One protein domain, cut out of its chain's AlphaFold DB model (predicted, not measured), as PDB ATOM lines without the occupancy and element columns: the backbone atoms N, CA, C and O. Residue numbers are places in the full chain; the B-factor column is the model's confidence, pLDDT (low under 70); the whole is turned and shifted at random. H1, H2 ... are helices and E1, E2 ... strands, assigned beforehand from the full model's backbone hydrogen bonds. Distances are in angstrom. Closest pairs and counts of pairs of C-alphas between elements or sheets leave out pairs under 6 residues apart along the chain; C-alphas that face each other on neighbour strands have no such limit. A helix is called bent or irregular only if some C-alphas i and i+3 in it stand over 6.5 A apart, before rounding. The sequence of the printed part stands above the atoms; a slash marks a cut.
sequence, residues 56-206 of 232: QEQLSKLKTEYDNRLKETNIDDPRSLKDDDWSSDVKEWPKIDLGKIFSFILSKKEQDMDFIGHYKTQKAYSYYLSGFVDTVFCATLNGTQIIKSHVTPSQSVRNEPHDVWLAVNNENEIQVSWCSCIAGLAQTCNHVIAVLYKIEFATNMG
ATOM      1  N   GLN A  56      33.643 -26.378  35.796       72.31
ATOM      2  CA  GLN A  56      34.423 -26.503  34.560       72.31
ATOM      3  C   GLN A  56      34.776 -27.958  34.228       72.31
ATOM      4  O   GLN A  56      34.664 -28.371  33.076       72.31
ATOM      5  N   GLU A  57      35.162 -28.757  35.225       78.19
ATOM      6  CA  GLU A  57      35.453 -30.184  35.041       78.19
ATOM      7  C   GLU A  57      34.188 -31.008  34.785       78.19
ATOM      8  O   GLU A  57      34.214 -31.983  34.039       78.19
ATOM      9  N   GLN A  58      33.057 -30.630  35.382       73.94
ATOM     10  CA  GLN A  58      31.772 -31.273  35.095       73.94
ATOM     11  C   GLN A  58      31.349 -31.016  33.648       73.94
ATOM     12  O   GLN A  58      30.941 -31.947  32.954       73.94
ATOM     13  N   LEU A  59      31.500 -29.776  33.177       78.00
ATOM     14  CA  LEU A  59      31.216 -29.400  31.794       78.00
ATOM     15  C   LEU A  59      32.171 -30.076  30.805       78.00
ATOM     16  O   LEU A  59      31.721 -30.544  29.760       78.00
ATOM     17  N   SER A  60      33.465 -30.174  31.126       83.44
ATOM     18  CA  SER A  60      34.424 -30.869  30.260       83.44
ATOM     19  C   SER A  60      34.101 -32.359  30.155       83.44
ATOM     20  O   SER A  60      34.063 -32.890  29.048       83.44
ATOM     21  N   LYS A  61      33.755 -33.008  31.274       82.88
ATOM     22  CA  LYS A  61      33.286 -34.400  31.284       82.88
ATOM     23  C   LYS A  61      32.008 -34.589  30.485       82.88
ATOM     24  O   LYS A  61      31.935 -35.531  29.707       82.88
ATOM     25  N   LEU A  62      31.027 -33.698  30.642       82.62
ATOM     26  CA  LEU A  62      29.807 -33.731  29.837       82.62
ATOM     27  C   LEU A  62      30.141 -33.613  28.344       82.62
ATOM     28  O   LEU A  62      29.636 -34.384  27.539       82.62
ATOM     29  N   LYS A  63      31.034 -32.700  27.958       86.56
ATOM     30  CA  LYS A  63      31.439 -32.558  26.556       86.56
ATOM     31  C   LYS A  63      32.124 -33.820  26.019       86.56
ATOM     32  O   LYS A  63      31.757 -34.295  24.953       86.56
ATOM     33  N   THR A  64      33.083 -34.379  26.754       87.88
ATOM     34  CA  THR A  64      33.767 -35.614  26.343       87.88
ATOM     35  C   THR A  64      32.796 -36.784  26.227       87.88
ATOM     36  O   THR A  64      32.843 -37.533  25.256       87.88
ATOM     37  N   GLU A  65      31.889 -36.921  27.191       86.44
ATOM     38  CA  GLU A  65      30.886 -37.979  27.188       86.44
ATOM     39  C   GLU A  65      29.912 -37.837  26.013       86.44
ATOM     40  O   GLU A  65      29.543 -38.832  25.395       86.44
ATOM     41  N   TYR A  66      29.524 -36.609  25.669       88.06
ATOM     42  CA  TYR A  66      28.708 -36.330  24.491       88.06
ATOM     43  C   TYR A  66      29.354 -36.870  23.210       88.06
ATOM     44  O   TYR A  66      28.732 -37.632  22.471       88.06
ATOM     45  N   ASP A  67      30.624 -36.524  22.988       87.69
ATOM     46  CA  ASP A  67      31.366 -36.931  21.795       87.69
ATOM     47  C   ASP A  67      31.572 -38.455  21.743       87.69
ATOM     48  O   ASP A  67      31.520 -39.059  20.670       87.69
ATOM     49  N   ASN A  68      31.794 -39.094  22.897       87.69
ATOM     50  CA  ASN A  68      31.910 -40.549  22.991       87.69
ATOM     51  C   ASN A  68      30.590 -41.237  22.628       87.69
ATOM     52  O   ASN A  68      30.594 -42.196  21.860       87.69
ATOM     53  N   ARG A  69      29.457 -40.710  23.105       86.44
ATOM     54  CA  ARG A  69      28.128 -41.274  22.831       86.44
ATOM     55  C   ARG A  69      27.791 -41.283  21.356       86.44
ATOM     56  O   ARG A  69      27.374 -42.318  20.854       86.44
ATOM     57  N   LEU A  70      28.009 -40.161  20.666       87.81
ATOM     58  CA  LEU A  70      27.750 -40.076  19.227       87.81
ATOM     59  C   LEU A  70      28.541 -41.140  18.449       87.81
ATOM     60  O   LEU A  70      27.994 -41.787  17.555       87.81
ATOM     61  N   LYS A  71      29.800 -41.380  18.846       87.00
ATOM     62  CA  LYS A  71      30.656 -42.419  18.250       87.00
ATOM     63  C   LYS A  71      30.166 -43.832  18.559       87.00
ATOM     64  O   LYS A  71      30.110 -44.652  17.650       87.00
ATOM     65  N   GLU A  72      29.823 -44.122  19.812       85.44
ATOM     66  CA  GLU A  72      29.363 -45.452  20.240       85.44
ATOM     67  C   GLU A  72      28.040 -45.851  19.586       85.44
ATOM     68  O   GLU A  72      27.863 -47.007  19.207       85.44
ATOM     69  N   THR A  73      27.112 -44.903  19.434       81.38
ATOM     70  CA  THR A  73      25.806 -45.177  18.827       81.38
ATOM     71  C   THR A  73      25.797 -45.046  17.311       81.38
ATOM     72  O   THR A  73      24.787 -45.380  16.698       81.38
ATOM     73  N   ASN A  74      26.890 -44.571  16.702       85.69
ATOM     74  CA  ASN A  74      26.973 -44.254  15.275       85.69
ATOM     75  C   ASN A  74      25.820 -43.333  14.817       85.69
ATOM     76  O   ASN A  74      25.198 -43.553  13.778       85.69
ATOM     77  N   ILE A  75      25.509 -42.331  15.646       84.94
ATOM     78  CA  ILE A  75      24.473 -41.331  15.380       84.94
ATOM     79  C   ILE A  75      25.178 -40.025  15.047       84.94
ATOM     80  O   ILE A  75      26.033 -39.568  15.809       84.94
ATOM     81  N   ASP A  76      24.809 -39.429  13.918       87.00
ATOM     82  CA  ASP A  76      25.290 -38.103  13.541       87.00
ATOM     83  C   ASP A  76      24.838 -37.069  14.579       87.00
ATOM     84  O   ASP A  76      23.758 -37.184  15.156       87.00
ATOM     85  N   ASP A  77      25.659 -36.050  14.832       88.38
ATOM     86  CA  ASP A  77      25.366 -35.053  15.865       88.38
ATOM     87  C   ASP A  77      24.002 -34.382  15.597       88.38
ATOM     88  O   ASP A  77      23.870 -33.677  14.590       88.38
ATOM     89  N   PRO A  78      22.998 -34.511  16.491       87.19
ATOM     90  CA  PRO A  78      21.714 -33.826  16.349       87.19
ATOM     91  C   PRO A  78      21.823 -32.308  16.182       87.19
ATOM     92  O   PRO A  78      20.917 -31.681  15.637       87.19
ATOM     93  N   ARG A  79      22.925 -31.700  16.638       85.88
ATOM     94  CA  ARG A  79      23.203 -30.264  16.483       85.88
ATOM     95  C   ARG A  79      23.555 -29.864  15.050       85.88
ATOM     96  O   ARG A  79      23.627 -28.674  14.766       85.88
ATOM     97  N   SER A  80      23.807 -30.829  14.167       86.81
ATOM     98  CA  SER A  80      24.057 -30.579  12.744       86.81
ATOM     99  C   SER A  80      22.777 -30.321  11.942       86.81
ATOM    100  O   SER A  80      22.848 -29.713  10.874       86.81
ATOM    101  N   LEU A  81      21.618 -30.744  12.463       87.06
ATOM    102  CA  LEU A  81      20.308 -30.513  11.856       87.06
ATOM    103  C   LEU A  81      19.948 -29.025  11.905       87.06
ATOM    104  O   LEU A  81      20.105 -28.373  12.942       87.06
ATOM    105  N   LYS A  82      19.423 -28.498  10.799       88.81
ATOM    106  CA  LYS A  82      18.929 -27.119  10.726       88.81
ATOM    107  C   LYS A  82      17.562 -27.028  11.382       88.81
ATOM    108  O   LYS A  82      16.858 -28.023  11.494       88.81
ATOM    109  N   ASP A  83      17.157 -25.824  11.773       85.50
ATOM    110  CA  ASP A  83      15.861 -25.617  12.428       85.50
ATOM    111  C   ASP A  83      14.672 -26.082  11.569       85.50
ATOM    112  O   ASP A  83      13.739 -26.665  12.113       85.50
ATOM    113  N   ASP A  84      14.753 -25.931  10.244       88.06
ATOM    114  CA  ASP A  84      13.719 -26.381   9.297       88.06
ATOM    115  C   ASP A  84      13.598 -27.915   9.194       88.06
ATOM    116  O   ASP A  84      12.584 -28.416   8.712       88.06
ATOM    117  N   ASP A  85      14.605 -28.668   9.658       91.00
ATOM    118  CA  ASP A  85      14.574 -30.137   9.681       91.00
ATOM    119  C   ASP A  85      13.767 -30.679  10.879       91.00
ATOM    120  O   ASP A  85      13.513 -31.882  10.970       91.00
ATOM    121  N   TRP A  86      13.376 -29.809  11.818       92.94
ATOM    122  CA  TRP A  86      12.658 -30.184  13.032       92.94
ATOM    123  C   TRP A  86      11.156 -29.949  12.899       92.94
ATOM    124  O   TRP A  86      10.687 -28.817  12.778       92.94
ATOM    125  N   SER A  87      10.382 -31.017  13.054       92.38
ATOM    126  CA  SER A  87       8.931 -30.945  13.181       92.38
ATOM    127  C   SER A  87       8.511 -30.888  14.646       92.38
ATOM    128  O   SER A  87       9.097 -31.531  15.515       92.38
ATOM    129  N   SER A  88       7.464 -30.121  14.936       90.75
ATOM    130  CA  SER A  88       6.778 -30.140  16.238       90.75
ATOM    131  C   SER A  88       5.441 -30.887  16.176       90.75
ATOM    132  O   SER A  88       4.682 -30.863  17.151       90.75
ATOM    133  N   ASP A  89       5.141 -31.554  15.054       88.94
ATOM    134  CA  ASP A  89       3.926 -32.351  14.912       88.94
ATOM    135  C   ASP A  89       4.031 -33.632  15.751       88.94
ATOM    136  O   ASP A  89       4.915 -34.468  15.568       88.94
ATOM    137  N   VAL A  90       3.093 -33.792  16.685       87.88
ATOM    138  CA  VAL A  90       2.999 -34.955  17.578       87.88
ATOM    139  C   VAL A  90       2.771 -36.248  16.788       87.88
ATOM    140  O   VAL A  90       3.157 -37.324  17.243       87.88
ATOM    141  N   LYS A  91       2.194 -36.165  15.584       88.50
ATOM    142  CA  LYS A  91       1.997 -37.320  14.692       88.50
ATOM    143  C   LYS A  91       3.305 -37.951  14.230       88.50
ATOM    144  O   LYS A  91       3.333 -39.144  13.948       88.50
ATOM    145  N   GLU A  92       4.375 -37.165  14.176       90.38
ATOM    146  CA  GLU A  92       5.702 -37.617  13.756       90.38
ATOM    147  C   GLU A  92       6.526 -38.197  14.910       90.38
ATOM    148  O   GLU A  92       7.642 -38.666  14.697       90.38
ATOM    149  N   TRP A  93       6.018 -38.155  16.145       92.88
ATOM    150  CA  TRP A  93       6.745 -38.682  17.295       92.88
ATOM    151  C   TRP A  93       6.754 -40.213  17.312       92.88
ATOM    152  O   TRP A  93       5.775 -40.845  16.893       92.88
ATOM    153  N   PRO A  94       7.801 -40.823  17.892       93.56
ATOM    154  CA  PRO A  94       7.848 -42.258  18.087       93.56
ATOM    155  C   PRO A  94       6.782 -42.696  19.093       93.56
ATOM    156  O   PRO A  94       6.471 -41.993  20.058       93.56
ATOM    157  N   LYS A  95       6.257 -43.903  18.890       93.81
ATOM    158  CA  LYS A  95       5.268 -44.525  19.776       93.81
ATOM    159  C   LYS A  95       5.987 -45.261  20.903       93.81
ATOM    160  O   LYS A  95       6.433 -46.403  20.742       93.81
ATOM    161  N   ILE A  96       6.115 -44.583  22.038       93.75
ATOM    162  CA  ILE A  96       6.816 -45.079  23.223       93.75
ATOM    163  C   ILE A  96       5.780 -45.377  24.303       93.75
ATOM    164  O   ILE A  96       4.998 -44.508  24.658       93.75
ATOM    165  N   ASP A  97       5.790 -46.595  24.839       91.75
ATOM    166  CA  ASP A  97       4.981 -46.973  25.999       91.75
ATOM    167  C   ASP A  97       5.817 -46.975  27.291       91.75
ATOM    168  O   ASP A  97       7.051 -46.885  27.274       91.75
ATOM    169  N   LEU A  98       5.141 -47.103  28.438       89.44
ATOM    170  CA  LEU A  98       5.803 -47.188  29.742       89.44
ATOM    171  C   LEU A  98       6.811 -48.340  29.817       89.44
ATOM    172  O   LEU A  98       7.875 -48.172  30.414       89.44
ATOM    173  N   GLY A  99       6.510 -49.487  29.203       89.31
ATOM    174  CA  GLY A  99       7.395 -50.649  29.176       89.31
ATOM    175  C   GLY A  99       8.745 -50.316  28.548       89.31
ATOM    176  O   GLY A  99       9.782 -50.607  29.140       89.31
ATOM    177  N   LYS A 100       8.752 -49.610  27.414       91.94
ATOM    178  CA  LYS A 100       9.984 -49.158  26.745       91.94
ATOM    179  C   LYS A 100      10.773 -48.153  27.582       91.94
ATOM    180  O   LYS A 100      12.001 -48.238  27.629       91.94
ATOM    181  N   ILE A 101      10.093 -47.246  28.290       90.75
ATOM    182  CA  ILE A 101      10.749 -46.314  29.223       90.75
ATOM    183  C   ILE A 101      11.440 -47.088  30.351       90.75
ATOM    184  O   ILE A 101      12.610 -46.830  30.647       90.75
ATOM    185  N   PHE A 102      10.748 -48.048  30.969       87.25
ATOM    186  CA  PHE A 102      11.325 -48.864  32.037       87.25
ATOM    187  C   PHE A 102      12.490 -49.717  31.532       87.25
ATOM    188  O   PHE A 102      13.554 -49.687  32.149       87.25
ATOM    189  N   SER A 103      12.346 -50.386  30.386       88.75
ATOM    190  CA  SER A 103      13.429 -51.145  29.750       88.75
ATOM    191  C   SER A 103      14.664 -50.277  29.504       88.75
ATOM    192  O   SER A 103      15.778 -50.683  29.839       88.75
ATOM    193  N   PHE A 104      14.485 -49.045  29.016       89.81
ATOM    194  CA  PHE A 104      15.595 -48.111  28.843       89.81
ATOM    195  C   PHE A 104      16.258 -47.752  30.178       89.81
ATOM    196  O   PHE A 104      17.482 -47.818  30.288       89.81
ATOM    197  N   ILE A 105      15.476 -47.430  31.215       85.50
ATOM    198  CA  ILE A 105      16.019 -47.101  32.544       85.50
ATOM    199  C   ILE A 105      16.839 -48.263  33.113       85.50
ATOM    200  O   ILE A 105      17.926 -48.031  33.648       85.50
ATOM    201  N   LEU A 106      16.322 -49.487  32.995       83.44
ATOM    202  CA  LEU A 106      16.978 -50.705  33.469       83.44
ATOM    203  C   LEU A 106      18.254 -51.004  32.679       83.44
ATOM    204  O   LEU A 106      19.259 -51.375  33.274       83.44
ATOM    205  N   SER A 107      18.265 -50.739  31.369       85.00
ATOM    206  CA  SER A 107      19.447 -50.954  30.523       85.00
ATOM    207  C   SER A 107      20.653 -50.079  30.896       85.00
ATOM    208  O   SER A 107      21.776 -50.395  30.513       85.00
ATOM    209  N   LYS A 108      20.438 -48.957  31.606       79.44
ATOM    210  CA  LYS A 108      21.485 -47.968  31.925       79.44
ATOM    211  C   LYS A 108      21.897 -47.927  33.400       79.44
ATOM    212  O   LYS A 108      22.781 -47.144  33.744       79.44
ATOM    213  N   LYS A 109      21.258 -48.693  34.293       65.50
ATOM    214  CA  LYS A 109      21.574 -48.683  35.732       65.50
ATOM    215  C   LYS A 109      22.176 -50.018  36.168       65.50
ATOM    216  O   LYS A 109      21.479 -51.019  36.197       65.50
ATOM    217  N   GLU A 110      23.435 -49.996  36.601       53.59
ATOM    218  CA  GLU A 110      24.124 -51.162  37.183       53.59
ATOM    219  C   GLU A 110      23.823 -51.393  38.679       53.59
ATOM    220  O   GLU A 110      24.272 -52.392  39.232       53.59
ATOM    221  N   GLN A 111      23.070 -50.517  39.367       45.91
ATOM    222  CA  GLN A 111      22.749 -50.698  40.793       45.91
ATOM    223  C   GLN A 111      21.325 -50.273  41.201       45.91
ATOM    224  O   GLN A 111      20.789 -49.271  40.723       45.91
ATOM    225  N   ASP A 112      20.789 -51.097  42.109       49.91
ATOM    226  CA  ASP A 112      19.526 -51.100  42.866       49.91
ATOM    227  C   ASP A 112      18.259 -50.610  42.131       49.91
ATOM    228  O   ASP A 112      17.924 -49.420  42.078       49.91
ATOM    229  N   MET A 113      17.551 -51.576  41.533       53.78
ATOM    230  CA  MET A 113      16.459 -51.368  40.574       53.78
ATOM    231  C   MET A 113      15.181 -50.789  41.202       53.78
ATOM    232  O   MET A 113      14.532 -49.941  40.581       53.78
ATOM    233  N   ASP A 114      14.848 -51.169  42.436       54.72
ATOM    234  CA  ASP A 114      13.491 -50.969  42.963       54.72
ATOM    235  C   ASP A 114      13.285 -49.582  43.591       54.72
ATOM    236  O   ASP A 114      12.318 -48.878  43.279       54.72
ATOM    237  N   PHE A 115      14.228 -49.120  44.417       48.16
ATOM    238  CA  PHE A 115      14.097 -47.835  45.119       48.16
ATOM    239  C   PHE A 115      14.288 -46.631  44.180       48.16
ATOM    240  O   PHE A 115      13.588 -45.617  44.271       48.16
ATOM    241  N   ILE A 116      15.215 -46.745  43.225       54.44
ATOM    242  CA  ILE A 116      15.551 -45.650  42.307       54.44
ATOM    243  C   ILE A 116      14.536 -45.574  41.156       54.44
ATOM    244  O   ILE A 116      14.344 -44.493  40.599       54.44
ATOM    245  N   GLY A 117      13.904 -46.690  40.773       58.03
ATOM    246  CA  GLY A 117      12.845 -46.725  39.759       58.03
ATOM    247  C   GLY A 117      11.647 -45.873  40.169       58.03
ATOM    248  O   GLY A 117      11.378 -44.852  39.538       58.03
ATOM    249  N   HIS A 118      11.006 -46.217  41.290       56.50
ATOM    250  CA  HIS A 118       9.811 -45.517  41.773       56.50
ATOM    251  C   HIS A 118      10.051 -44.028  42.070       56.50
ATOM    252  O   HIS A 118       9.284 -43.178  41.610       56.50
ATOM    253  N   TYR A 119      11.137 -43.682  42.772       53.38
ATOM    254  CA  TYR A 119      11.418 -42.288  43.137       53.38
ATOM    255  C   TYR A 119      11.781 -41.414  41.923       53.38
ATOM    256  O   TYR A 119      11.307 -40.277  41.809       53.38
ATOM    257  N   LYS A 120      12.596 -41.927  40.982       63.94
ATOM    258  CA  LYS A 120      12.906 -41.181  39.747       63.94
ATOM    259  C   LYS A 120      11.667 -41.016  38.876       63.94
ATOM    260  O   LYS A 120      11.453 -39.920  38.366       63.94
ATOM    261  N   THR A 121      10.854 -42.062  38.738       64.88
ATOM    262  CA  THR A 121       9.598 -42.020  37.985       64.88
ATOM    263  C   THR A 121       8.657 -40.965  38.547       64.88
ATOM    264  O   THR A 121       8.221 -40.095  37.801       64.88
ATOM    265  N   GLN A 122       8.424 -40.948  39.861       70.94
ATOM    266  CA  GLN A 122       7.515 -39.985  40.481       70.94
ATOM    267  C   GLN A 122       7.989 -38.531  40.301       70.94
ATOM    268  O   GLN A 122       7.201 -37.651  39.948       70.94
ATOM    269  N   LYS A 123       9.290 -38.271  40.484       73.62
ATOM    270  CA  LYS A 123       9.853 -36.922  40.327       73.62
ATOM    271  C   LYS A 123       9.942 -36.473  38.866       73.62
ATOM    272  O   LYS A 123       9.752 -35.299  38.584       73.62
ATOM    273  N   ALA A 124      10.248 -37.364  37.928       75.12
ATOM    274  CA  ALA A 124      10.233 -37.025  36.506       75.12
ATOM    275  C   ALA A 124       8.803 -36.792  35.998       75.12
ATOM    276  O   ALA A 124       8.555 -35.857  35.239       75.12
ATOM    277  N   TYR A 125       7.851 -37.591  36.479       76.69
ATOM    278  CA  TYR A 125       6.438 -37.418  36.172       76.69
ATOM    279  C   TYR A 125       5.913 -36.067  36.672       76.69
ATOM    280  O   TYR A 125       5.194 -35.385  35.945       76.69
ATOM    281  N   SER A 126       6.348 -35.603  37.852       76.44
ATOM    282  CA  SER A 126       5.964 -34.275  38.346       76.44
ATOM    283  C   SER A 126       6.503 -33.125  37.487       76.44
ATOM    284  O   SER A 126       5.821 -32.112  37.357       76.44
ATOM    285  N   TYR A 127       7.671 -33.268  36.847       72.12
ATOM    286  CA  TYR A 127       8.198 -32.252  35.919       72.12
ATOM    287  C   TYR A 127       7.326 -32.148  34.671       72.12
ATOM    288  O   TYR A 127       7.030 -31.047  34.207       72.12
ATOM    289  N   TYR A 128       6.909 -33.300  34.147       74.81
ATOM    290  CA  TYR A 128       5.980 -33.374  33.033       74.81
ATOM    291  C   TYR A 128       4.620 -32.753  33.398       74.81
ATOM    292  O   TYR A 128       4.187 -31.827  32.714       74.81
ATOM    293  N   LEU A 129       4.001 -33.167  34.512       73.88
ATOM    294  CA  LEU A 129       2.719 -32.611  34.973       73.88
ATOM    295  C   LEU A 129       2.784 -31.107  35.261       73.88
ATOM    296  O   LEU A 129       1.820 -30.386  35.022       73.88
ATOM    297  N   SER A 130       3.928 -30.627  35.753       75.75
ATOM    298  CA  SER A 130       4.151 -29.199  36.000       75.75
ATOM    299  C   SER A 130       4.402 -28.414  34.701       75.75
ATOM    300  O   SER A 130       4.573 -27.204  34.740       75.75
ATOM    301  N   GLY A 131       4.448 -29.055  33.530       73.88
ATOM    302  CA  GLY A 131       4.702 -28.369  32.260       73.88
ATOM    303  C   GLY A 131       6.117 -27.796  32.146       73.88
ATOM    304  O   GLY A 131       6.351 -26.840  31.407       73.88
ATOM    305  N   PHE A 132       7.085 -28.381  32.862       83.31
ATOM    306  CA  PHE A 132       8.495 -27.990  32.761       83.31
ATOM    307  C   PHE A 132       9.158 -28.464  31.469       83.31
ATOM    308  O   PHE A 132      10.236 -27.971  31.137       83.31
ATOM    309  N   VAL A 133       8.536 -29.405  30.759       86.56
ATOM    310  CA  VAL A 133       8.979 -29.875  29.444       86.56
ATOM    311  C   VAL A 133       8.410 -28.953  28.367       86.56
ATOM    312  O   VAL A 133       7.190 -28.915  28.163       86.56
ATOM    313  N   ASP A 134       9.292 -28.232  27.673       87.88
ATOM    314  CA  ASP A 134       8.922 -27.332  26.581       87.88
ATOM    315  C   ASP A 134       8.429 -28.109  25.347       87.88
ATOM    316  O   ASP A 134       8.163 -29.317  25.398       87.88
ATOM    317  N   THR A 135       8.225 -27.416  24.233       89.88
ATOM    318  CA  THR A 135       7.916 -28.039  22.948       89.88
ATOM    319  C   THR A 135       8.923 -29.152  22.652       89.88
ATOM    320  O   THR A 135      10.135 -29.007  22.841       89.88
ATOM    321  N   VAL A 136       8.395 -30.303  22.260       93.12
ATOM    322  CA  VAL A 136       9.165 -31.467  21.840       93.12
ATOM    323  C   VAL A 136       9.198 -31.457  20.319       93.12
ATOM    324  O   VAL A 136       8.161 -31.315  19.668       93.12
ATOM    325  N   PHE A 137      10.395 -31.577  19.768       94.25
ATOM    326  CA  PHE A 137      10.634 -31.597  18.334       94.25
ATOM    327  C   PHE A 137      11.162 -32.963  17.915       94.25
ATOM    328  O   PHE A 137      11.915 -33.582  18.666       94.25
ATOM    329  N   CYS A 138      10.794 -33.396  16.715       94.69
ATOM    330  CA  CYS A 138      11.230 -34.631  16.085       94.69
ATOM    331  C   CYS A 138      11.940 -34.318  14.766       94.69
ATOM    332  O   CYS A 138      11.542 -33.408  14.043       94.69
ATOM    333  N   ALA A 139      12.989 -35.072  14.470       94.81
ATOM    334  CA  ALA A 139      13.652 -35.104  13.177       94.81
ATOM    335  C   ALA A 139      14.102 -36.541  12.894       94.81
ATOM    336  O   ALA A 139      14.251 -37.347  13.812       94.81
ATOM    337  N   THR A 140      14.349 -36.874  11.630       92.31
ATOM    338  CA  THR A 140      14.912 -38.180  11.259       92.31
ATOM    339  C   THR A 140      16.325 -38.001  10.728       92.31
ATOM    340  O   THR A 140      16.547 -37.232   9.797       92.31
ATOM    341  N   LEU A 141      17.269 -38.749  11.293       89.38
ATOM    342  CA  LEU A 141      18.677 -38.717  10.923       89.38
ATOM    343  C   LEU A 141      19.151 -40.147  10.657       89.38
ATOM    344  O   LEU A 141      19.114 -40.993  11.547       89.38
ATOM    345  N   ASN A 142      19.522 -40.443   9.408       85.75
ATOM    346  CA  ASN A 142      19.934 -41.780   8.951       85.75
ATOM    347  C   ASN A 142      18.972 -42.915   9.360       85.75
ATOM    348  O   ASN A 142      19.397 -44.003   9.743       85.75
ATOM    349  N   GLY A 143      17.660 -42.660   9.309       85.25
ATOM    350  CA  GLY A 143      16.638 -43.641   9.695       85.25
ATOM    351  C   GLY A 143      16.509 -43.868  11.206       85.25
ATOM    352  O   GLY A 143      15.878 -44.836  11.609       85.25
ATOM    353  N   THR A 144      17.097 -43.001  12.031       91.31
ATOM    354  CA  THR A 144      16.877 -42.934  13.481       91.31
ATOM    355  C   THR A 144      16.068 -41.681  13.791       91.31
ATOM    356  O   THR A 144      16.390 -40.599  13.297       91.31
ATOM    357  N   GLN A 145      15.019 -41.805  14.601       94.50
ATOM    358  CA  GLN A 145      14.258 -40.645  15.051       94.50
ATOM    359  C   GLN A 145      15.002 -39.963  16.192       94.50
ATOM    360  O   GLN A 145      15.332 -40.586  17.202       94.50
ATOM    361  N   ILE A 146      15.249 -38.672  16.035       95.94
ATOM    362  CA  ILE A 146      15.853 -37.830  17.051       95.94
ATOM    363  C   ILE A 146      14.770 -36.937  17.622       95.94
ATOM    364  O   ILE A 146      14.086 -36.217  16.900       95.94
ATOM    365  N   ILE A 147      14.652 -36.957  18.940       96.12
ATOM    366  CA  ILE A 147      13.755 -36.081  19.672       96.12
ATOM    367  C   ILE A 147      14.585 -35.087  20.462       96.12
ATOM    368  O   ILE A 147      15.514 -35.496  21.154       96.12
ATOM    369  N   LYS A 148      14.232 -33.801  20.411       94.75
ATOM    370  CA  LYS A 148      14.832 -32.759  21.255       94.75
ATOM    371  C   LYS A 148      13.776 -31.956  22.006       94.75
ATOM    372  O   LYS A 148      12.651 -31.783  21.536       94.75
ATOM    373  N   SER A 149      14.147 -31.446  23.172       93.75
ATOM    374  CA  SER A 149      13.342 -30.495  23.940       93.75
ATOM    375  C   SER A 149      14.214 -29.734  24.941       93.75
ATOM    376  O   SER A 149      15.378 -30.073  25.158       93.75
ATOM    377  N   HIS A 150      13.625 -28.733  25.589       91.06
ATOM    378  CA  HIS A 150      14.223 -28.021  26.711       91.06
ATOM    379  C   HIS A 150      13.405 -28.291  27.973       91.06
ATOM    380  O   HIS A 150      12.174 -28.235  27.947       91.06
ATOM    381  N   VAL A 151      14.073 -28.577  29.093       87.06
ATOM    382  CA  VAL A 151      13.392 -28.883  30.360       87.06
ATOM    383  C   VAL A 151      13.828 -27.923  31.455       87.06
ATOM    384  O   VAL A 151      15.009 -27.820  31.785       87.06
ATOM    385  N   THR A 152      12.856 -27.239  32.053       83.44
ATOM    386  CA  THR A 152      13.094 -26.278  33.135       83.44
ATOM    387  C   THR A 152      13.532 -27.003  34.421       83.44
ATOM    388  O   THR A 152      12.869 -27.961  34.834       83.44
ATOM    389  N   PRO A 153      14.613 -26.573  35.103       73.38
ATOM    390  CA  PRO A 153      15.055 -27.199  36.347       73.38
ATOM    391  C   PRO A 153      14.088 -26.911  37.508       73.38
ATOM    392  O   PRO A 153      13.829 -25.754  37.838       73.38
ATOM    393  N   SER A 154      13.613 -27.947  38.211       64.81
ATOM    394  CA  SER A 154      12.638 -27.774  39.311       64.81
ATOM    395  C   SER A 154      13.145 -26.953  40.503       64.81
ATOM    396  O   SER A 154      12.367 -26.258  41.146       64.81
ATOM    397  N   GLN A 155      14.443 -27.022  40.809       55.12
ATOM    398  CA  GLN A 155      15.047 -26.328  41.957       55.12
ATOM    399  C   GLN A 155      15.468 -24.892  41.632       55.12
ATOM    400  O   GLN A 155      15.878 -24.143  42.516       55.12
ATOM    401  N   SER A 156      15.417 -24.498  40.360       59.34
ATOM    402  CA  SER A 156      15.865 -23.184  39.911       59.34
ATOM    403  C   SER A 156      15.131 -22.810  38.631       59.34
ATOM    404  O   SER A 156      15.727 -22.694  37.571       59.34
ATOM    405  N   VAL A 157      13.819 -22.598  38.747       61.06
ATOM    406  CA  VAL A 157      12.914 -22.265  37.627       61.06
ATOM    407  C   VAL A 157      13.341 -20.990  36.872       61.06
ATOM    408  O   VAL A 157      12.921 -20.765  35.744       61.06
ATOM    409  N   ARG A 158      14.186 -20.148  37.485       58.56
ATOM    410  CA  ARG A 158      14.769 -18.942  36.868       58.56
ATOM    411  C   ARG A 158      16.060 -19.198  36.082       58.56
ATOM    412  O   ARG A 158      16.508 -18.292  35.388       58.56
ATOM    413  N   ASN A 159      16.670 -20.372  36.228       68.38
ATOM    414  CA  ASN A 159      17.868 -20.739  35.482       68.38
ATOM    415  C   ASN A 159      17.500 -21.171  34.063       68.38
ATOM    416  O   ASN A 159      16.352 -21.509  33.772       68.38
ATOM    417  N   GLU A 160      18.507 -21.180  33.197       72.06
ATOM    418  CA  GLU A 160      18.364 -21.627  31.819       72.06
ATOM    419  C   GLU A 160      17.905 -23.102  31.763       72.06
ATOM    420  O   GLU A 160      18.424 -23.939  32.514       72.06
ATOM    421  N   PRO A 161      16.900 -23.432  30.929       83.31
ATOM    422  CA  PRO A 161      16.461 -24.805  30.713       83.31
ATOM    423  C   PRO A 161      17.588 -25.732  30.255       83.31
ATOM    424  O   PRO A 161      18.499 -25.329  29.538       83.31
ATOM    425  N   HIS A 162      17.497 -27.008  30.620       88.25
ATOM    426  CA  HIS A 162      18.427 -28.012  30.125       88.25
ATOM    427  C   HIS A 162      18.014 -28.515  28.746       88.25
ATOM    428  O   HIS A 162      16.904 -29.022  28.582       88.25
ATOM    429  N   ASP A 163      18.944 -28.459  27.798       90.62
ATOM    430  CA  ASP A 163      18.852 -29.182  26.535       90.62
ATOM    431  C   ASP A 163      18.776 -30.684  26.784       90.62
ATOM    432  O   ASP A 163      19.600 -31.263  27.505       90.62
ATOM    433  N   VAL A 164      17.789 -31.310  26.160       93.38
ATOM    434  CA  VAL A 164      17.580 -32.751  26.164       93.38
ATOM    435  C   VAL A 164      17.429 -33.211  24.728       93.38
ATOM    436  O   VAL A 164      16.688 -32.607  23.954       93.38
ATOM    437  N   TRP A 165      18.074 -34.322  24.392       94.44
ATOM    438  CA  TRP A 165      17.704 -35.083  23.207       94.44
ATOM    439  C   TRP A 165      17.789 -36.580  23.464       94.44
ATOM    440  O   TRP A 165      18.411 -37.039  24.425       94.44
ATOM    441  N   LEU A 166      17.123 -37.341  22.613       95.12
ATOM    442  CA  LEU A 166      17.112 -38.792  22.638       95.12
ATOM    443  C   LEU A 166      16.990 -39.335  21.222       95.12
ATOM    444  O   LEU A 166      16.421 -38.682  20.350       95.12
ATOM    445  N   ALA A 167      17.555 -40.514  21.013       95.25
ATOM    446  CA  ALA A 167      17.499 -41.220  19.751       95.25
ATOM    447  C   ALA A 167      16.704 -42.510  19.905       95.25
ATOM    448  O   ALA A 167      16.892 -43.276  20.859       95.25
ATOM    449  N   VAL A 168      15.814 -42.724  18.949       95.38
ATOM    450  CA  VAL A 168      14.836 -43.797  18.941       95.38
ATOM    451  C   VAL A 168      14.938 -44.527  17.610       95.38
ATOM    452  O   VAL A 168      14.887 -43.909  16.544       95.38
ATOM    453  N   ASN A 169      15.108 -45.845  17.671       92.94
ATOM    454  CA  ASN A 169      15.196 -46.666  16.469       92.94
ATOM    455  C   ASN A 169      13.815 -46.839  15.806       92.94
ATOM    456  O   ASN A 169      12.776 -46.431  16.331       92.94
ATOM    457  N   ASN A 170      13.791 -47.512  14.657       90.56
ATOM    458  CA  ASN A 170      12.559 -47.773  13.906       90.56
ATOM    459  C   ASN A 170      11.549 -48.679  14.638       90.56
ATOM    460  O   ASN A 170      10.370 -48.690  14.296       90.56
ATOM    461  N   GLU A 171      11.981 -49.403  15.672       91.38
ATOM    462  CA  GLU A 171      11.132 -50.240  16.535       91.38
ATOM    463  C   GLU A 171      10.553 -49.442  17.729       91.38
ATOM    464  O   GLU A 171       9.807 -49.951  18.575       91.38
ATOM    465  N   ASN A 172      10.806 -48.130  17.744       92.25
ATOM    466  CA  ASN A 172      10.476 -47.190  18.808       92.25
ATOM    467  C   ASN A 172      11.174 -47.504  20.144       92.25
ATOM    468  O   ASN A 172      10.655 -47.170  21.210       92.25
ATOM    469  N   GLU A 173      12.335 -48.157  20.103       93.31
ATOM    470  CA  GLU A 173      13.184 -48.379  21.269       93.31
ATOM    471  C   GLU A 173      14.167 -47.224  21.455       93.31
ATOM    472  O   GLU A 173      14.775 -46.722  20.506       93.31
ATOM    473  N   ILE A 174      14.343 -46.813  22.708       94.56
ATOM    474  CA  ILE A 174      15.230 -45.712  23.078       94.56
ATOM    475  C   ILE A 174      16.664 -46.250  23.120       94.56
ATOM    476  O   ILE A 174      17.004 -47.055  23.988       94.56
ATOM    477  N   GLN A 175      17.519 -45.797  22.206       92.06
ATOM    478  CA  GLN A 175      18.903 -46.277  22.118       92.06
ATOM    479  C   GLN A 175      19.821 -45.510  23.075       92.06
ATOM    480  O   GLN A 175      20.597 -46.089  23.851       92.06
ATOM    481  N   VAL A 176      19.701 -44.182  23.037       92.06
ATOM    482  CA  VAL A 176      20.526 -43.248  23.800       92.06
ATOM    483  C   VAL A 176      19.754 -41.971  24.082       92.06
ATOM    484  O   VAL A 176      18.843 -41.585  23.351       92.06
ATOM    485  N   SER A 177      20.145 -41.300  25.153       92.81
ATOM    486  CA  SER A 177      19.685 -39.960  25.469       92.81
ATOM    487  C   SER A 177      20.823 -39.113  26.014       92.81
ATOM    488  O   SER A 177      21.868 -39.606  26.449       92.81
ATOM    489  N   TRP A 178      20.586 -37.813  26.020       92.19
ATOM    490  CA  TRP A 178      21.507 -36.821  26.523       92.19
ATOM    491  C   TRP A 178      20.751 -35.709  27.231       92.19
ATOM    492  O   TRP A 178      19.633 -35.348  26.864       92.19
ATOM    493  N   CYS A 179      21.393 -35.128  28.238       90.62
ATOM    494  CA  CYS A 179      20.921 -33.913  28.876       90.62
ATOM    495  C   CYS A 179      22.115 -33.054  29.290       90.62
ATOM    496  O   CYS A 179      23.098 -33.585  29.801       90.62
ATOM    497  N   SER A 180      22.009 -31.732  29.141       88.12
ATOM    498  CA  SER A 180      23.050 -30.794  29.584       88.12
ATOM    499  C   SER A 180      23.173 -30.666  31.108       88.12
ATOM    500  O   SER A 180      24.072 -29.987  31.602       88.12
ATOM    501  N   CYS A 181      22.293 -31.307  31.885       83.19
ATOM    502  CA  CYS A 181      22.413 -31.328  33.339       83.19
ATOM    503  C   CYS A 181      23.576 -32.219  33.807       83.19
ATOM    504  O   CYS A 181      23.944 -33.188  33.149       83.19
ATOM    505  N   ILE A 182      24.092 -31.965  35.011       72.81
ATOM    506  CA  ILE A 182      25.196 -32.746  35.607       72.81
ATOM    507  C   ILE A 182      24.835 -34.239  35.741       72.81
ATOM    508  O   ILE A 182      25.680 -35.111  35.572       72.81
ATOM    509  N   ALA A 183      23.557 -34.553  35.984       70.38
ATOM    510  CA  ALA A 183      23.059 -35.929  36.037       70.38
ATOM    511  C   ALA A 183      22.839 -36.567  34.646       70.38
ATOM    512  O   ALA A 183      22.431 -37.728  34.565       70.38
ATOM    513  N   GLY A 184      23.078 -35.827  33.559       65.50
ATOM    514  CA  GLY A 184      22.889 -36.255  32.172       65.50
ATOM    515  C   GLY A 184      23.813 -37.395  31.752       65.50
ATOM    516  O   GLY A 184      23.425 -38.193  30.905       65.50
ATOM    517  N   LEU A 185      24.955 -37.556  32.433       71.00
ATOM    518  CA  LEU A 185      25.884 -38.680  32.246       71.00
ATOM    519  C   LEU A 185      25.199 -40.050  32.399       71.00
ATOM    520  O   LEU A 185      25.578 -41.015  31.749       71.00
ATOM    521  N   ALA A 186      24.160 -40.142  33.231       77.38
ATOM    522  CA  ALA A 186      23.443 -41.393  33.460       77.38
ATOM    523  C   ALA A 186      22.377 -41.706  32.395       77.38
ATOM    524  O   ALA A 186      21.700 -42.726  32.531       77.38
ATOM    525  N   GLN A 187      22.139 -40.819  31.412       86.75
ATOM    526  CA  GLN A 187      21.075 -40.894  30.384       86.75
ATOM    527  C   GLN A 187      19.631 -40.876  30.929       86.75
ATOM    528  O   GLN A 187      18.675 -40.516  30.254       86.75
ATOM    529  N   THR A 188      19.441 -41.209  32.197       88.25
ATOM    530  CA  THR A 188      18.142 -41.414  32.847       88.25
ATOM    531  C   THR A 188      17.928 -40.374  33.945       88.25
ATOM    532  O   THR A 188      17.445 -40.667  35.046       88.25
ATOM    533  N   CYS A 189      18.383 -39.144  33.697       86.56
ATOM    534  CA  CYS A 189      18.077 -38.016  34.568       86.56
ATOM    535  C   CYS A 189      16.584 -37.667  34.468       86.56
ATOM    536  O   CYS A 189      15.929 -37.977  33.474       86.56
ATOM    537  N   ASN A 190      16.044 -36.981  35.475       86.06
ATOM    538  CA  ASN A 190      14.612 -36.671  35.505       86.06
ATOM    539  C   ASN A 190      14.153 -35.818  34.314       86.06
ATOM    540  O   ASN A 190      13.000 -35.926  33.925       86.06
ATOM    541  N   HIS A 191      15.038 -35.014  33.713       88.56
ATOM    542  CA  HIS A 191      14.719 -34.233  32.516       88.56
ATOM    543  C   HIS A 191      14.448 -35.134  31.305       88.56
ATOM    544  O   HIS A 191      13.428 -34.972  30.645       88.56
ATOM    545  N   VAL A 192      15.311 -36.130  31.059       91.81
ATOM    546  CA  VAL A 192      15.107 -37.113  29.979       91.81
ATOM    547  C   VAL A 192      13.821 -37.895  30.213       91.81
ATOM    548  O   VAL A 192      12.996 -38.007  29.312       91.81
ATOM    549  N   ILE A 193      13.624 -38.406  31.431       91.25
ATOM    550  CA  ILE A 193      12.439 -39.213  31.742       91.25
ATOM    551  C   ILE A 193      11.151 -38.375  31.642       91.25
ATOM    552  O   ILE A 193      10.134 -38.885  31.186       91.25
ATOM    553  N   ALA A 194      11.185 -37.084  31.982       90.56
ATOM    554  CA  ALA A 194      10.040 -36.191  31.804       90.56
ATOM    555  C   ALA A 194       9.676 -35.989  30.322       90.56
ATOM    556  O   ALA A 194       8.495 -35.996  29.982       90.56
ATOM    557  N   VAL A 195      10.672 -35.849  29.433       93.81
ATOM    558  CA  VAL A 195      10.438 -35.812  27.977       93.81
ATOM    559  C   VAL A 195       9.814 -37.125  27.508       93.81
ATOM    560  O   VAL A 195       8.804 -37.097  26.810       93.81
ATOM    561  N   LEU A 196      10.349 -38.269  27.950       94.06
ATOM    562  CA  LEU A 196       9.790 -39.583  27.622       94.06
ATOM    563  C   LEU A 196       8.336 -39.736  28.092       94.06
ATOM    564  O   LEU A 196       7.518 -40.234  27.326       94.06
ATOM    565  N   TYR A 197       7.977 -39.248  29.285       91.44
ATOM    566  CA  TYR A 197       6.581 -39.251  29.743       91.44
ATOM    567  C   TYR A 197       5.661 -38.384  28.888       91.44
ATOM    568  O   TYR A 197       4.515 -38.757  28.661       91.44
ATOM    569  N   LYS A 198       6.144 -37.250  28.369       91.69
ATOM    570  CA  LYS A 198       5.349 -36.420  27.451       91.69
ATOM    571  C   LYS A 198       5.046 -37.156  26.138       91.69
ATOM    572  O   LYS A 198       3.940 -37.019  25.614       91.69
ATOM    573  N   ILE A 199       6.001 -37.939  25.630       92.81
ATOM    574  CA  ILE A 199       5.841 -38.770  24.422       92.81
ATOM    575  C   ILE A 199       4.917 -39.963  24.696       92.81
ATOM    576  O   ILE A 199       4.022 -40.251  23.901       92.81
ATOM    577  N   GLU A 200       5.105 -40.636  25.829       92.75
ATOM    578  CA  GLU A 200       4.269 -41.769  26.230       92.75
ATOM    579  C   GLU A 200       2.819 -41.351  26.427       92.75
ATOM    580  O   GLU A 200       1.923 -41.997  25.891       92.75
ATOM    581  N   PHE A 201       2.580 -40.208  27.067       89.56
ATOM    582  CA  PHE A 201       1.232 -39.681  27.212       89.56
ATOM    583  C   PHE A 201       0.572 -39.399  25.857       89.56
ATOM    584  O   PHE A 201      -0.598 -39.726  25.669       89.56
ATOM    585  N   ALA A 202       1.313 -38.828  24.900       88.88
ATOM    586  CA  ALA A 202       0.805 -38.614  23.546       88.88
ATOM    587  C   ALA A 202       0.448 -39.940  22.851       88.88
ATOM    588  O   ALA A 202      -0.609 -40.033  22.223       88.88
ATOM    589  N   THR A 203       1.278 -40.970  23.043       89.31
ATOM    590  CA  THR A 203       1.045 -42.325  22.520       89.31
ATOM    591  C   THR A 203      -0.210 -42.940  23.141       89.31
ATOM    592  O   THR A 203      -1.086 -43.415  22.421       89.31
ATOM    593  N   ASN A 204      -0.335 -42.876  24.467       87.69
ATOM    594  CA  ASN A 204      -1.451 -43.438  25.224       87.69
ATOM    595  C   ASN A 204      -2.786 -42.725  24.934       87.69
ATOM    596  O   ASN A 204      -3.833 -43.363  24.874       87.69
ATOM    597  N   MET A 205      -2.755 -41.409  24.698       84.19
ATOM    598  CA  MET A 205      -3.936 -40.625  24.306       84.19
ATOM    599  C   MET A 205      -4.275 -40.724  22.811       84.19
ATOM    600  O   MET A 205      -5.270 -40.148  22.371       84.19
ATOM    601  N   GLY A 206      -3.461 -41.429  22.016       83.12
ATOM    602  CA  GLY A 206      -3.669 -41.577  20.575       83.12
ATOM    603  C   GLY A 206      -3.423 -40.295  19.775       83.12
ATOM    604  O   GLY A 206      -3.907 -40.170  18.656       83.12
TER     605      GLY A 206
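Overview. This is residues 56 to 206 of the 232 residues of an uncharacterized protein of Mytilus coruscus (UniProt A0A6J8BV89). A twisted sheet of four strands has H5 slantwise over one face and H1 on the other face, along the edge strand E4. H3 crosses H5 beyond the sheet, H2 packs on H5, and the long link from H1 to H2 runs past the E1 edge. The printed part has 151 residues, of mixed class, with five named helices and four named strands in the order H1 H2 H3 E1 E2 E3 E4 H4 H5. The sheet, E1 E2 E3 E4, is a meander, each strand the antiparallel neighbour of the one before. The whole is compact, with a radius of gyration of the C-alphas of 14.6 A and spans of 41 by 37 by 33 A.

Arrangement. Start with H1, residues 56 to 73, over E4, residues 174 to 179, at a height over the sheet of 9.3 A; the closest C-alphas are Tyr 66 and Trp 178, 7.5 A. H2, residues 98 to 107, only grazes the sheet. Look next at E1, residues 137 to 141, and E2, residues 144 to 151, a hairpin with N 139 and O 146 at 2.9 A. E3, residues 162 to 168, pairs with E2 through N 147 and O 166, 2.8 A, and with E4 through N 167 and O 176, 2.9 A. H4, residues 182 to 186, is irregular, only just, with C-alphas 182 and 185 6.9 A apart; it touches H1's residues 58 to 65 alone, closest C-alphas Gln 58 and Ile 182, 6.8 A. H5, residues 190 to 204, lies over E2 and E3 at 9.7 A, on the opposite face from H1. It touches H3, residues 113 to 129, closest C-alphas Ala 124 and Asn 190, 4.5 A, at 72 degrees, only just about perpendicular. Every O i to N i+4 pair is within hydrogen-bond range in H1, H2 and H5; H3 has 12 of 13, and H4 0 of 1 with 1 of 2 O i to N i+3 pairs.

Along the chain. Find C-alpha 56 at (34.423, -26.503, 34.560); H1 runs 25.9 A from there. H3 spans 23.9 A, E2 22.2 A. H5 ends at C-alpha 204, (-1.451, -43.438, 25.224), after 20.2 A.

Size, cuts and confidence. The C-alphas farthest apart, Gln 56 and Gly 206, are 43.3 A apart. The printed part has no cut, and the link from H1 to H2, 24 residues, is long. Look for pLDDT under 70 at residues 109 to 121, 154 to 159 and 184.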